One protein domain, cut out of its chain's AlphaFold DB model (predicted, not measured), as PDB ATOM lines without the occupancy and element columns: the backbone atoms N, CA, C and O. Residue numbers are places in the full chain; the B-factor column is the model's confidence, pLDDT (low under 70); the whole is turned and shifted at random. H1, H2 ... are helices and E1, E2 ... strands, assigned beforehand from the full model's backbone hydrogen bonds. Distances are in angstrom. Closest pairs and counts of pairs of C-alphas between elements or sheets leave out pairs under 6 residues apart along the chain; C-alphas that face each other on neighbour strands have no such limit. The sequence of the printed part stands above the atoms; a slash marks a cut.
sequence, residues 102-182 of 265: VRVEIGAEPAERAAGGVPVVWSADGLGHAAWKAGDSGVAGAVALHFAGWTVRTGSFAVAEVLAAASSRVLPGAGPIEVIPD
ATOM      1  N   VAL A 102      97.364 122.607 104.150       90.25
ATOM      2  CA  VAL A 102      98.426 123.371 104.829       90.25
ATOM      3  C   VAL A 102      98.657 122.841 106.228       90.25
ATOM      4  O   VAL A 102      97.746 122.295 106.841       90.25
ATOM      5  N   ARG A 103      99.861 123.047 106.748       87.94
ATOM      6  CA  ARG A 103     100.177 122.926 108.166       87.94
ATOM      7  C   ARG A 103     100.204 124.326 108.773       87.94
ATOM      8  O   ARG A 103     100.813 125.209 108.186       87.94
ATOM      9  N   VAL A 104      99.540 124.548 109.902       89.19
ATOM     10  CA  VAL A 104      99.572 125.825 110.630       89.19
ATOM     11  C   VAL A 104     100.337 125.635 111.933       89.19
ATOM     12  O   VAL A 104      99.942 124.820 112.774       89.19
ATOM     13  N   GLU A 105     101.384 126.432 112.113       85.50
ATOM     14  CA  GLU A 105     102.219 126.458 113.317       85.50
ATOM     15  C   GLU A 105     102.188 127.838 113.980       85.50
ATOM     16  O   GLU A 105     101.876 128.843 113.331       85.50
ATOM     17  N   ILE A 106     102.454 127.881 115.290       83.69
ATOM     18  CA  ILE A 106     102.537 129.138 116.043       83.69
ATOM     19  C   ILE A 106     103.999 129.547 116.154       83.69
ATOM     20  O   ILE A 106     104.812 128.766 116.630       83.69
ATOM     21  N   GLY A 107     104.317 130.783 115.780       79.38
ATOM     22  CA  GLY A 107     105.666 131.326 115.900       79.38
ATOM     23  C   GLY A 107     106.110 132.089 114.659       79.38
ATOM     24  O   GLY A 107     105.289 132.535 113.854       79.38
ATOM     25  N   ALA A 108     107.423 132.267 114.536       73.12
ATOM     26  CA  ALA A 108     108.050 132.882 113.373       73.12
ATOM     27  C   ALA A 108     108.434 131.814 112.340       73.12
ATOM     28  O   ALA A 108     108.795 130.704 112.713       73.12
ATOM     29  N   GLU A 109     108.388 132.169 111.051       71.44
ATOM     30  CA  GLU A 109     108.903 131.295 109.991       71.44
ATOM     31  C   GLU A 109     110.419 131.087 110.184       71.44
ATOM     32  O   GLU A 109     111.146 132.080 110.332       71.44
ATOM     33  N   PRO A 110     110.912 129.836 110.188       67.19
ATOM     34  CA  PRO A 110     112.331 129.557 110.317       67.19
ATOM     35  C   PRO A 110     113.097 130.013 109.074       67.19
ATOM     36  O   PRO A 110     112.566 130.060 107.962       67.19
ATOM     37  N   ALA A 111     114.376 130.347 109.264       53.09
ATOM     38  CA  ALA A 111     115.239 130.858 108.197       53.09
ATOM     39  C   ALA A 111     115.482 129.829 107.075       53.09
ATOM     40  O   ALA A 111     115.709 130.209 105.926       53.09
ATOM     41  N   GLU A 112     115.406 128.537 107.396       54.75
ATOM     42  CA  GLU A 112     115.520 127.440 106.440       54.75
ATOM     43  C   GLU A 112     114.168 126.742 106.271       54.75
ATOM     44  O   GLU A 112     113.571 126.234 107.218       54.75
ATOM     45  N   ARG A 113     113.670 126.700 105.031       55.38
ATOM     46  CA  ARG A 113     112.467 125.934 104.691       55.38
ATOM     47  C   ARG A 113     112.818 124.459 104.555       55.38
ATOM     48  O   ARG A 113     113.609 124.100 103.683       55.38
ATOM     49  N   ALA A 114     112.153 123.604 105.327       51.91
ATOM     50  CA  ALA A 114     112.200 122.163 105.110       51.91
ATOM     51  C   ALA A 114     111.794 121.822 103.661       51.91
ATOM     52  O   ALA A 114     110.762 122.276 103.154       51.91
ATOM     53  N   ALA A 115     112.628 121.041 102.972       44.12
ATOM     54  CA  ALA A 115     112.408 120.661 101.583       44.12
ATOM     55  C   ALA A 115     111.457 119.453 101.485       44.12
ATOM     56  O   ALA A 115     111.797 118.355 101.911       44.12
ATOM     57  N   GLY A 116     110.296 119.654 100.848       55.56
ATOM     58  CA  GLY A 116     109.331 118.600 100.514       55.56
ATOM     59  C   GLY A 116     108.317 118.309 101.625       55.56
ATOM     60  O   GLY A 116     108.672 117.834 102.694       55.56
ATOM     61  N   GLY A 117     107.030 118.570 101.366       72.62
ATOM     62  CA  GLY A 117     105.953 118.297 102.325       72.62
ATOM     63  C   GLY A 117     104.691 119.137 102.107       72.62
ATOM     64  O   GLY A 117     104.563 119.855 101.114       72.62
ATOM     65  N   VAL A 118     103.747 119.033 103.049       77.38
ATOM     66  CA  VAL A 118     102.584 119.930 103.145       77.38
ATOM     67  C   VAL A 118     103.093 121.348 103.451       77.38
ATOM     68  O   VAL A 118     103.876 121.491 104.389       77.38
ATOM     69  N   PRO A 119     102.676 122.393 102.711       85.25
ATOM     70  CA  PRO A 119     103.120 123.759 102.976       85.25
ATOM     71  C   PRO A 119     102.817 124.196 104.412       85.25
ATOM     72  O   PRO A 119     101.678 124.061 104.863       85.25
ATOM     73  N   VAL A 120     103.814 124.753 105.101       84.56
ATOM     74  CA  VAL A 120     103.662 125.307 106.453       84.56
ATOM     75  C   VAL A 120     103.350 126.797 106.366       84.56
ATOM     76  O   VAL A 120     103.975 127.527 105.596       84.56
ATOM     77  N   VAL A 121     102.376 127.246 107.151       88.19
ATOM     78  CA  VAL A 121     102.037 128.652 107.340       88.19
ATOM     79  C   VAL A 121     102.155 129.008 108.820       88.19
ATOM     80  O   VAL A 121     101.700 128.269 109.693       88.19
ATOM     81  N   TRP A 122     102.774 130.150 109.097       86.25
ATOM     82  CA  TRP A 122     103.161 130.548 110.448       86.25
ATOM     83  C   TRP A 122     102.239 131.632 110.974       86.25
ATOM     84  O   TRP A 122     102.104 132.695 110.370       86.25
ATOM     85  N   SER A 123     101.592 131.363 112.099       87.50
ATOM     86  CA  SER A 123     100.752 132.327 112.790       87.50
ATOM     87  C   SER A 123     101.459 132.847 114.034       87.50
ATOM     88  O   SER A 123     101.836 132.077 114.909       87.50
ATOM     89  N   ALA A 124     101.583 134.166 114.157       84.25
ATOM     90  CA  ALA A 124     102.213 134.771 115.330       84.25
ATOM     91  C   ALA A 124     101.409 134.557 116.630       84.25
ATOM     92  O   ALA A 124     101.984 134.550 117.713       84.25
ATOM     93  N   ASP A 125     100.087 134.398 116.533       83.81
ATOM     94  CA  ASP A 125      99.157 134.434 117.668       83.81
ATOM     95  C   ASP A 125      98.155 133.263 117.690       83.81
ATOM     96  O   ASP A 125      97.115 133.331 118.349       83.81
ATOM     97  N   GLY A 126      98.440 132.186 116.952       88.56
ATOM     98  CA  GLY A 126      97.563 131.014 116.896       88.56
ATOM     99  C   GLY A 126      96.210 131.297 116.251       88.56
ATOM    100  O   GLY A 126      95.181 130.858 116.755       88.56
ATOM    101  N   LEU A 127      96.220 132.034 115.140       90.62
ATOM    102  CA  LEU A 127      95.049 132.511 114.402       90.62
ATOM    103  C   LEU A 127      94.136 133.395 115.259       90.62
ATOM    104  O   LEU A 127      92.918 133.384 115.090       90.62
ATOM    105  N   GLY A 128      94.720 134.148 116.193       87.94
ATOM    106  CA  GLY A 128      93.969 135.015 117.089       87.94
ATOM    107  C   GLY A 128      93.302 134.320 118.269       87.94
ATOM    108  O   GLY A 128      92.291 134.819 118.771       87.94
ATOM    109  N   HIS A 129      93.832 133.180 118.725       88.06
ATOM    110  CA  HIS A 129      93.224 132.369 119.790       88.06
ATOM    111  C   HIS A 129      92.899 133.174 121.052       88.06
ATOM    112  O   HIS A 129      91.776 133.092 121.547       88.06
ATOM    113  N   ALA A 130      93.814 134.031 121.515       81.38
ATOM    114  CA  ALA A 130      93.587 134.864 122.699       81.38
ATOM    115  C   ALA A 130      92.395 135.829 122.535       81.38
ATOM    116  O   ALA A 130      91.573 135.964 123.442       81.38
ATOM    117  N   ALA A 131      92.258 136.464 121.368       80.44
ATOM    118  CA  ALA A 131      91.135 137.358 121.085       80.44
ATOM    119  C   ALA A 131      89.815 136.580 120.963       80.44
ATOM    120  O   ALA A 131      88.796 136.994 121.515       80.44
ATOM    121  N   TRP A 132      89.840 135.404 120.326       84.94
ATOM    122  CA  TRP A 132      88.676 134.518 120.264       84.94
ATOM    123  C   TRP A 132      88.214 134.084 121.664       84.94
ATOM    124  O   TRP A 132      87.024 134.159 121.974       84.94
ATOM    125  N   LYS A 133      89.151 133.706 122.543       79.00
ATOM    126  CA  LYS A 133      88.886 133.366 123.949       79.00
ATOM    127  C   LYS A 133      88.315 134.535 124.748       79.00
ATOM    128  O   LYS A 133      87.472 134.312 125.615       79.00
ATOM    129  N   ALA A 134      88.732 135.761 124.437       78.38
ATOM    130  CA  ALA A 134      88.180 136.982 125.017       78.38
ATOM    131  C   ALA A 134      86.767 137.329 124.500       78.38
ATOM    132  O   ALA A 134      86.171 138.300 124.960       78.38
ATOM    133  N   GLY A 135      86.208 136.533 123.580       75.12
ATOM    134  CA  GLY A 135      84.853 136.698 123.058       75.12
ATOM    135  C   GLY A 135      84.773 137.429 121.717       75.12
ATOM    136  O   GLY A 135      83.662 137.667 121.238       75.12
ATOM    137  N   ASP A 136      85.903 137.750 121.078       77.94
ATOM    138  CA  ASP A 136      85.904 138.365 119.750       77.94
ATOM    139  C   ASP A 136      85.427 137.352 118.695       77.94
ATOM    140  O   ASP A 136      86.160 136.505 118.171       77.94
ATOM    141  N   SER A 137      84.138 137.440 118.378       73.88
ATOM    142  CA  SER A 137      83.520 136.598 117.361       73.88
ATOM    143  C   SER A 137      84.030 136.899 115.943       73.88
ATOM    144  O   SER A 137      83.885 136.041 115.071       73.88
ATOM    145  N   GLY A 138      84.667 138.048 115.700       77.88
ATOM    146  CA  GLY A 138      85.254 138.406 114.411       77.88
ATOM    147  C   GLY A 138      86.384 137.467 113.995       77.88
ATOM    148  O   GLY A 138      86.475 137.118 112.817       77.88
ATOM    149  N   VAL A 139      87.164 136.964 114.957       84.50
ATOM    150  CA  VAL A 139      88.304 136.058 114.720       84.50
ATOM    151  C   VAL A 139      87.881 134.807 113.960       84.50
ATOM    152  O   VAL A 139      88.345 134.552 112.851       84.50
ATOM    153  N   ALA A 140      86.929 134.051 114.510       84.94
ATOM    154  CA  ALA A 140      86.472 132.819 113.874       84.94
ATOM    155  C   ALA A 140      85.745 133.085 112.541       84.94
ATOM    156  O   ALA A 140      85.757 132.225 111.669       84.94
ATOM    157  N   GLY A 141      85.146 134.268 112.342       82.38
ATOM    158  CA  GLY A 141      84.593 134.665 111.040       82.38
ATOM    159  C   GLY A 141      85.676 134.927 109.986       82.38
ATOM    160  O   GLY A 141      85.568 134.450 108.857       82.38
ATOM    161  N   ALA A 142      86.742 135.636 110.359       85.00
ATOM    162  CA  ALA A 142      87.884 135.891 109.484       85.00
ATOM    163  C   ALA A 142      88.603 134.586 109.110       85.00
ATOM    164  O   ALA A 142      88.862 134.344 107.933       85.00
ATOM    165  N   VAL A 143      88.842 133.709 110.091       89.44
ATOM    166  CA  VAL A 143      89.430 132.379 109.868       89.44
ATOM    167  C   VAL A 143      88.530 131.521 108.975       89.44
ATOM    168  O   VAL A 143      89.039 130.865 108.070       89.44
ATOM    169  N   ALA A 144      87.203 131.572 109.162       86.88
ATOM    170  CA  ALA A 144      86.254 130.829 108.332       86.88
ATOM    171  C   ALA A 144      86.340 131.231 106.857       86.88
ATOM    172  O   ALA A 144      86.343 130.368 105.986       86.88
ATOM    173  N   LEU A 145      86.428 132.533 106.576       84.31
ATOM    174  CA  LEU A 145      86.583 133.045 105.214       84.31
ATOM    175  C   LEU A 145      87.948 132.687 104.619       84.31
ATOM    176  O   LEU A 145      88.032 132.353 103.440       84.31
ATOM    177  N   HIS A 146      89.001 132.759 105.431       88.50
ATOM    178  CA  HIS A 146      90.378 132.563 104.984       88.50
ATOM    179  C   HIS A 146      90.688 131.104 104.646       88.50
ATOM    180  O   HIS A 146      91.269 130.822 103.603       88.50
ATOM    181  N   PHE A 147      90.253 130.173 105.497       91.25
ATOM    182  CA  PHE A 147      90.522 128.739 105.357       91.25
ATOM    183  C   PHE A 147      89.364 127.951 104.729       91.25
ATOM    184  O   PHE A 147      89.415 126.725 104.703       91.25
ATOM    185  N   ALA A 148      88.327 128.602 104.193       89.31
ATOM    186  CA  ALA A 148      87.194 127.899 103.588       89.31
ATOM    187  C   ALA A 148      87.637 126.872 102.524       89.31
ATOM    188  O   ALA A 148      88.320 127.203 101.548       89.31
ATOM    189  N   GLY A 149      87.242 125.613 102.720       88.00
ATOM    190  CA  GLY A 149      87.582 124.494 101.846       88.00
ATOM    191  C   GLY A 149      89.047 124.057 101.906       88.00
ATOM    192  O   GLY A 149      89.502 123.431 100.947       88.00
ATOM    193  N   TRP A 150      89.781 124.418 102.962       92.19
ATOM    194  CA  TRP A 150      91.126 123.918 103.244       92.19
ATOM    195  C   TRP A 150      91.101 122.768 104.251       92.19
ATOM    196  O   TRP A 150      90.343 122.783 105.223       92.19
ATOM    197  N   THR A 151      92.010 121.818 104.051       91.69
ATOM    198  CA  THR A 151      92.405 120.851 105.073       91.69
ATOM    199  C   THR A 151      93.618 121.414 105.809       91.69
ATOM    200  O   THR A 151      94.676 121.653 105.225       91.69
ATOM    201  N   VAL A 152      93.463 121.651 107.105       90.50
ATOM    202  CA  VAL A 152      94.484 122.255 107.953       90.50
ATOM    203  C   VAL A 152      95.040 121.217 108.911       90.50
ATOM    204  O   VAL A 152      94.311 120.603 109.688       90.50
ATOM    205  N   ARG A 153      96.357 121.047 108.871       88.62
ATOM    206  CA  ARG A 153      97.122 120.238 109.809       88.62
ATOM    207  C   ARG A 153      97.716 121.110 110.897       88.62
ATOM    208  O   ARG A 153      98.202 122.197 110.603       88.62
ATOM    209  N   THR A 154      97.674 120.674 112.147       84.69
ATOM    210  CA  THR A 154      98.324 121.422 113.229       84.69
ATOM    211  C   THR A 154      98.596 120.538 114.442       84.69
ATOM    212  O   THR A 154      97.799 119.658 114.774       84.69
ATOM    213  N   GLY A 155      99.716 120.798 115.116       76.25
ATOM    214  CA  GLY A 155     100.015 120.309 116.465       76.25
ATOM    215  C   GLY A 155      99.643 121.309 117.568       76.25
ATOM    216  O   GLY A 155     100.045 121.147 118.714       76.25
ATOM    217  N   SER A 156      98.928 122.391 117.248       80.75
ATOM    218  CA  SER A 156      98.565 123.422 118.223       80.75
ATOM    219  C   SER A 156      97.088 123.352 118.596       80.75
ATOM    220  O   SER A 156      96.212 123.601 117.764       80.75
ATOM    221  N   PHE A 157      96.809 123.104 119.878       76.81
ATOM    222  CA  PHE A 157      95.462 123.203 120.449       76.81
ATOM    223  C   PHE A 157      94.805 124.562 120.182       76.81
ATOM    224  O   PHE A 157      93.632 124.621 119.823       76.81
ATOM    225  N   ALA A 158      95.562 125.654 120.327       83.56
ATOM    226  CA  ALA A 158      95.049 127.009 120.152       83.56
ATOM    227  C   ALA A 158      94.550 127.245 118.717       83.56
ATOM    228  O   ALA A 158      93.415 127.671 118.506       83.56
ATOM    229  N   VAL A 159      95.366 126.875 117.727       87.75
ATOM    230  CA  VAL A 159      95.002 126.949 116.303       87.75
ATOM    231  C   VAL A 159      93.775 126.088 116.021       87.75
ATOM    232  O   VAL A 159      92.834 126.515 115.350       87.75
ATOM    233  N   ALA A 160      93.772 124.870 116.549       87.19
ATOM    234  CA  ALA A 160      92.744 123.905 116.237       87.19
ATOM    235  C   ALA A 160      91.384 124.233 116.885       87.19
ATOM    236  O   ALA A 160      90.349 124.003 116.258       87.19
ATOM    237  N   GLU A 161      91.355 124.842 118.078       86.19
ATOM    238  CA  GLU A 161      90.124 125.386 118.668       86.19
ATOM    239  C   GLU A 161      89.521 126.504 117.805       86.19
ATOM    240  O   GLU A 161      88.317 126.487 117.526       86.19
ATOM    241  N   VAL A 162      90.346 127.450 117.337       89.69
ATOM    242  CA  VAL A 162      89.875 128.546 116.477       89.69
ATOM    243  C   VAL A 162      89.334 128.002 115.153       89.69
ATOM    244  O   VAL A 162      88.263 128.421 114.713       89.69
ATOM    245  N   LEU A 163      90.022 127.039 114.529       91.62
ATOM    246  CA  LEU A 163      89.571 126.408 113.284       91.62
ATOM    247  C   LEU A 163      88.275 125.613 113.468       91.62
ATOM    248  O   LEU A 163      87.397 125.679 112.608       91.62
ATOM    249  N   ALA A 164      88.108 124.907 114.590       87.19
ATOM    250  CA  ALA A 164      86.865 124.205 114.902       87.19
ATOM    251  C   ALA A 164      85.690 125.189 115.046       87.19
ATOM    252  O   ALA A 164      84.622 124.979 114.463       87.19
ATOM    253  N   ALA A 165      85.898 126.305 115.754       86.44
ATOM    254  CA  ALA A 165      84.905 127.371 115.862       86.44
ATOM    255  C   ALA A 165      84.592 128.009 114.496       86.44
ATOM    256  O   ALA A 165      83.425 128.248 114.174       86.44
ATOM    257  N   ALA A 166      85.615 128.243 113.673       88.56
ATOM    258  CA  ALA A 166      85.488 128.796 112.330       88.56
ATOM    259  C   ALA A 166      84.748 127.858 111.362       88.56
ATOM    260  O   ALA A 166      83.935 128.325 110.565       88.56
ATOM    261  N   SER A 167      84.959 126.542 111.462       86.06
ATOM    262  CA  SER A 167      84.330 125.546 110.584       86.06
ATOM    263  C   SER A 167      82.796 125.615 110.648       86.06
ATOM    264  O   SER A 167      82.118 125.547 109.625       86.06
ATOM    265  N   SER A 168      82.239 125.903 111.832       81.44
ATOM    266  CA  SER A 168      80.791 126.111 112.024       81.44
ATOM    267  C   SER A 168      80.220 127.384 111.372       81.44
ATOM    268  O   SER A 168      79.005 127.563 111.326       81.44
ATOM    269  N   ARG A 169      81.083 128.282 110.880       79.62
ATOM    270  CA  ARG A 169      80.726 129.606 110.339       79.62
ATOM    271  C   ARG A 169      81.008 129.749 108.847       79.62
ATOM    272  O   ARG A 169      80.802 130.824 108.284       79.62
ATOM    273  N   VAL A 170      81.481 128.684 108.208       77.81
ATOM    274  CA  VAL A 170      81.730 128.654 106.769       77.81
ATOM    275  C   VAL A 170      80.415 128.856 106.014       77.81
ATOM    276  O   VAL A 170      79.399 128.222 106.306       77.81
ATOM    277  N   LEU A 171      80.432 129.749 105.023       73.88
ATOM    278  CA  LEU A 171      79.259 130.025 104.198       73.88
ATOM    279  C   LEU A 171      78.877 128.804 103.340       73.88
ATOM    280  O   LEU A 171      79.762 128.092 102.852       73.88
ATOM    281  N   PRO A 172      77.575 128.591 103.072       70.50
ATOM    282  CA  PRO A 172      77.129 127.562 102.141       70.50
ATOM    283  C   PRO A 172      77.857 127.675 100.794       70.50
ATOM    284  O   PRO A 172      77.865 128.737 100.174       70.50
ATOM    285  N   GLY A 173      78.477 126.578 100.352       69.69
ATOM    286  CA  GLY A 173      79.213 126.500  99.084       69.69
ATOM    287  C   GLY A 173      80.723 126.761  99.159       69.69
ATOM    288  O   GLY A 173      81.409 126.493  98.178       69.69
ATOM    289  N   ALA A 174      81.271 127.215 100.294       68.75
ATOM    290  CA  ALA A 174      82.706 127.513 100.412       68.75
ATOM    291  C   ALA A 174      83.589 126.295 100.794       68.75
ATOM    292  O   ALA A 174      84.813 126.384 100.732       68.75
ATOM    293  N   GLY A 175      82.980 125.138 101.092       76.56
ATOM    294  CA  GLY A 175      83.660 123.899 101.505       76.56
ATOM    295  C   GLY A 175      84.098 123.931 102.979       76.56
ATOM    296  O   GLY A 175      84.549 124.976 103.443       76.56
ATOM    297  N   PRO A 176      83.949 122.837 103.748       84.81
ATOM    298  CA  PRO A 176      84.264 122.845 105.178       84.81
ATOM    299  C   PRO A 176      85.760 123.062 105.431       84.81
ATOM    300  O   PRO A 176      86.590 122.766 104.573       84.81
ATOM    301  N   ILE A 177      86.092 123.548 106.629       89.38
ATOM    302  CA  ILE A 177      87.461 123.486 107.148       89.38
ATOM    303  C   ILE A 177      87.614 122.120 107.807       89.38
ATOM    304  O   ILE A 177      86.924 121.832 108.791       89.38
ATOM    305  N   GLU A 178      88.502 121.292 107.272       88.62
ATOM    306  CA  GLU A 178      88.869 120.014 107.878       88.62
ATOM    307  C   GLU A 178      90.130 120.208 108.719       88.62
ATOM    308  O   GLU A 178      91.118 120.744 108.229       88.62
ATOM    309  N   VAL A 179      90.105 119.794 109.986       86.56
ATOM    310  CA  VAL A 179      91.249 119.930 110.897       86.56
ATOM    311  C   VAL A 179      91.792 118.545 111.216       86.56
ATOM    312  O   VAL A 179      91.078 117.715 111.775       86.56
ATOM    313  N   ILE A 180      93.056 118.302 110.871       82.38
ATOM    314  CA  ILE A 180      93.744 117.029 111.094       82.38
ATOM    315  C   ILE A 180      94.897 117.267 112.082       82.38
ATOM    316  O   ILE A 180      95.783 118.072 111.795       82.38
ATOM    317  N   PRO A 181      94.933 116.595 113.244       71.81
ATOM    318  CA  PRO A 181      96.084 116.669 114.138       71.81
ATOM    319  C   PRO A 181      97.343 116.151 113.442       71.81
ATOM    320  O   PRO A 181      97.276 115.167 112.701       71.81
ATOM    321  N   ASP A 182      98.496 116.766 113.697       67.56
ATOM    322  CA  ASP A 182      99.739 116.192 113.189       67.56
ATOM    323  C   ASP A 182     100.043 114.831 113.840       67.56
ATOM    324  O   ASP A 182      99.829 114.645 115.044       67.56
TER     325      ASP A 182
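Overview. This is residues 102 to 182 of the 265 residues of an uncharacterized protein of Deltaproteobacteria bacterium (UniProt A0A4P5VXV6). A small, twisted sheet of four short parallel strands has one helix, H3, packed on one face and running along the strands, while H2 crosses H3 and is not on the sheet, and the short helix H1 packs on H3 and meets H2 at a corner. A long loop joins E1 to E2, and its residues 111 to 116 stick out from the body. The printed part has 81 residues, with named elements in the order E1, E2, H1, H2, E3, H3, E4; the sheet's order is E2, E1, E3, E4, all parallel, and the class is mixed, helices and strands. The whole is compact, with a radius of gyration of the C-alphas of 12.6 A and spans of 36 by 29 by 17 A.

Along the chain. E1, residues 102 to 106, begins with C-alpha 102 at (98.426, 123.371, 104.829) and is 13.3 A long. E2 is residues 120 to 123, 9.9 A. H1 is residues 129 to 133, 6.1 A. H2, residues 137 to 146, is 14.7 A long. E3 is residues 151 to 154, 10.1 A. H3, residues 157 to 167, is 15.1 A long and begins with C-alpha 157 at (95.462, 123.203, 120.449). E4, residues 178 to 181, is 10.1 A long and ends with C-alpha 181 at (96.084, 116.669, 114.138).

Arrangement. The sheet is only just strongly twisted, its C-alphas up to 4.2 A off the best plane. E2 and E4 are its edge strands. Across E2 and E1, N 121 and O 103 are 2.8 A apart; across E1 and E3, N 104 and O 153, 2.8 A; across E3 and E4, N 152 and O 178, 2.8 A. E2, H1 H2, E3 form a split strand-helix-strand unit, with E1 between its two strands, and E3, H3, E4 form a strand-helix-strand unit of neighbour strands; both crossovers are right-handed. H3 is on the sheet at a height of 8.1 A, making two layers, a helix on one face of a sheet. It lies over E3, at 2 degrees on the local plane. H2 touches H3, about perpendicular at 79 degrees, closest at the C-alphas of Ala 140 and Ala 166, 4.4 A. H1 touches H3, closest at the C-alphas of His 129 and Ala 158, 5.7 A. H1 and H2 touch only at the corner, closest at the C-alphas of Trp 132 and Val 139, 5.8 A. In H1, H2 and H3 every O i to N i+4 pair is within hydrogen-bond range.

Size, cuts and confidence. The two C-alphas farthest apart, those of Ala 111 and Pro 172, are 38.7 A apart. The printed part has no cut. The link E1 to E2 is long, with 13 residues, and its residues 111 to 116 stand free. The mean pLDDT of the printed part is 80.7; residues 110 to 116, 173 to 174 and 182 are under 70.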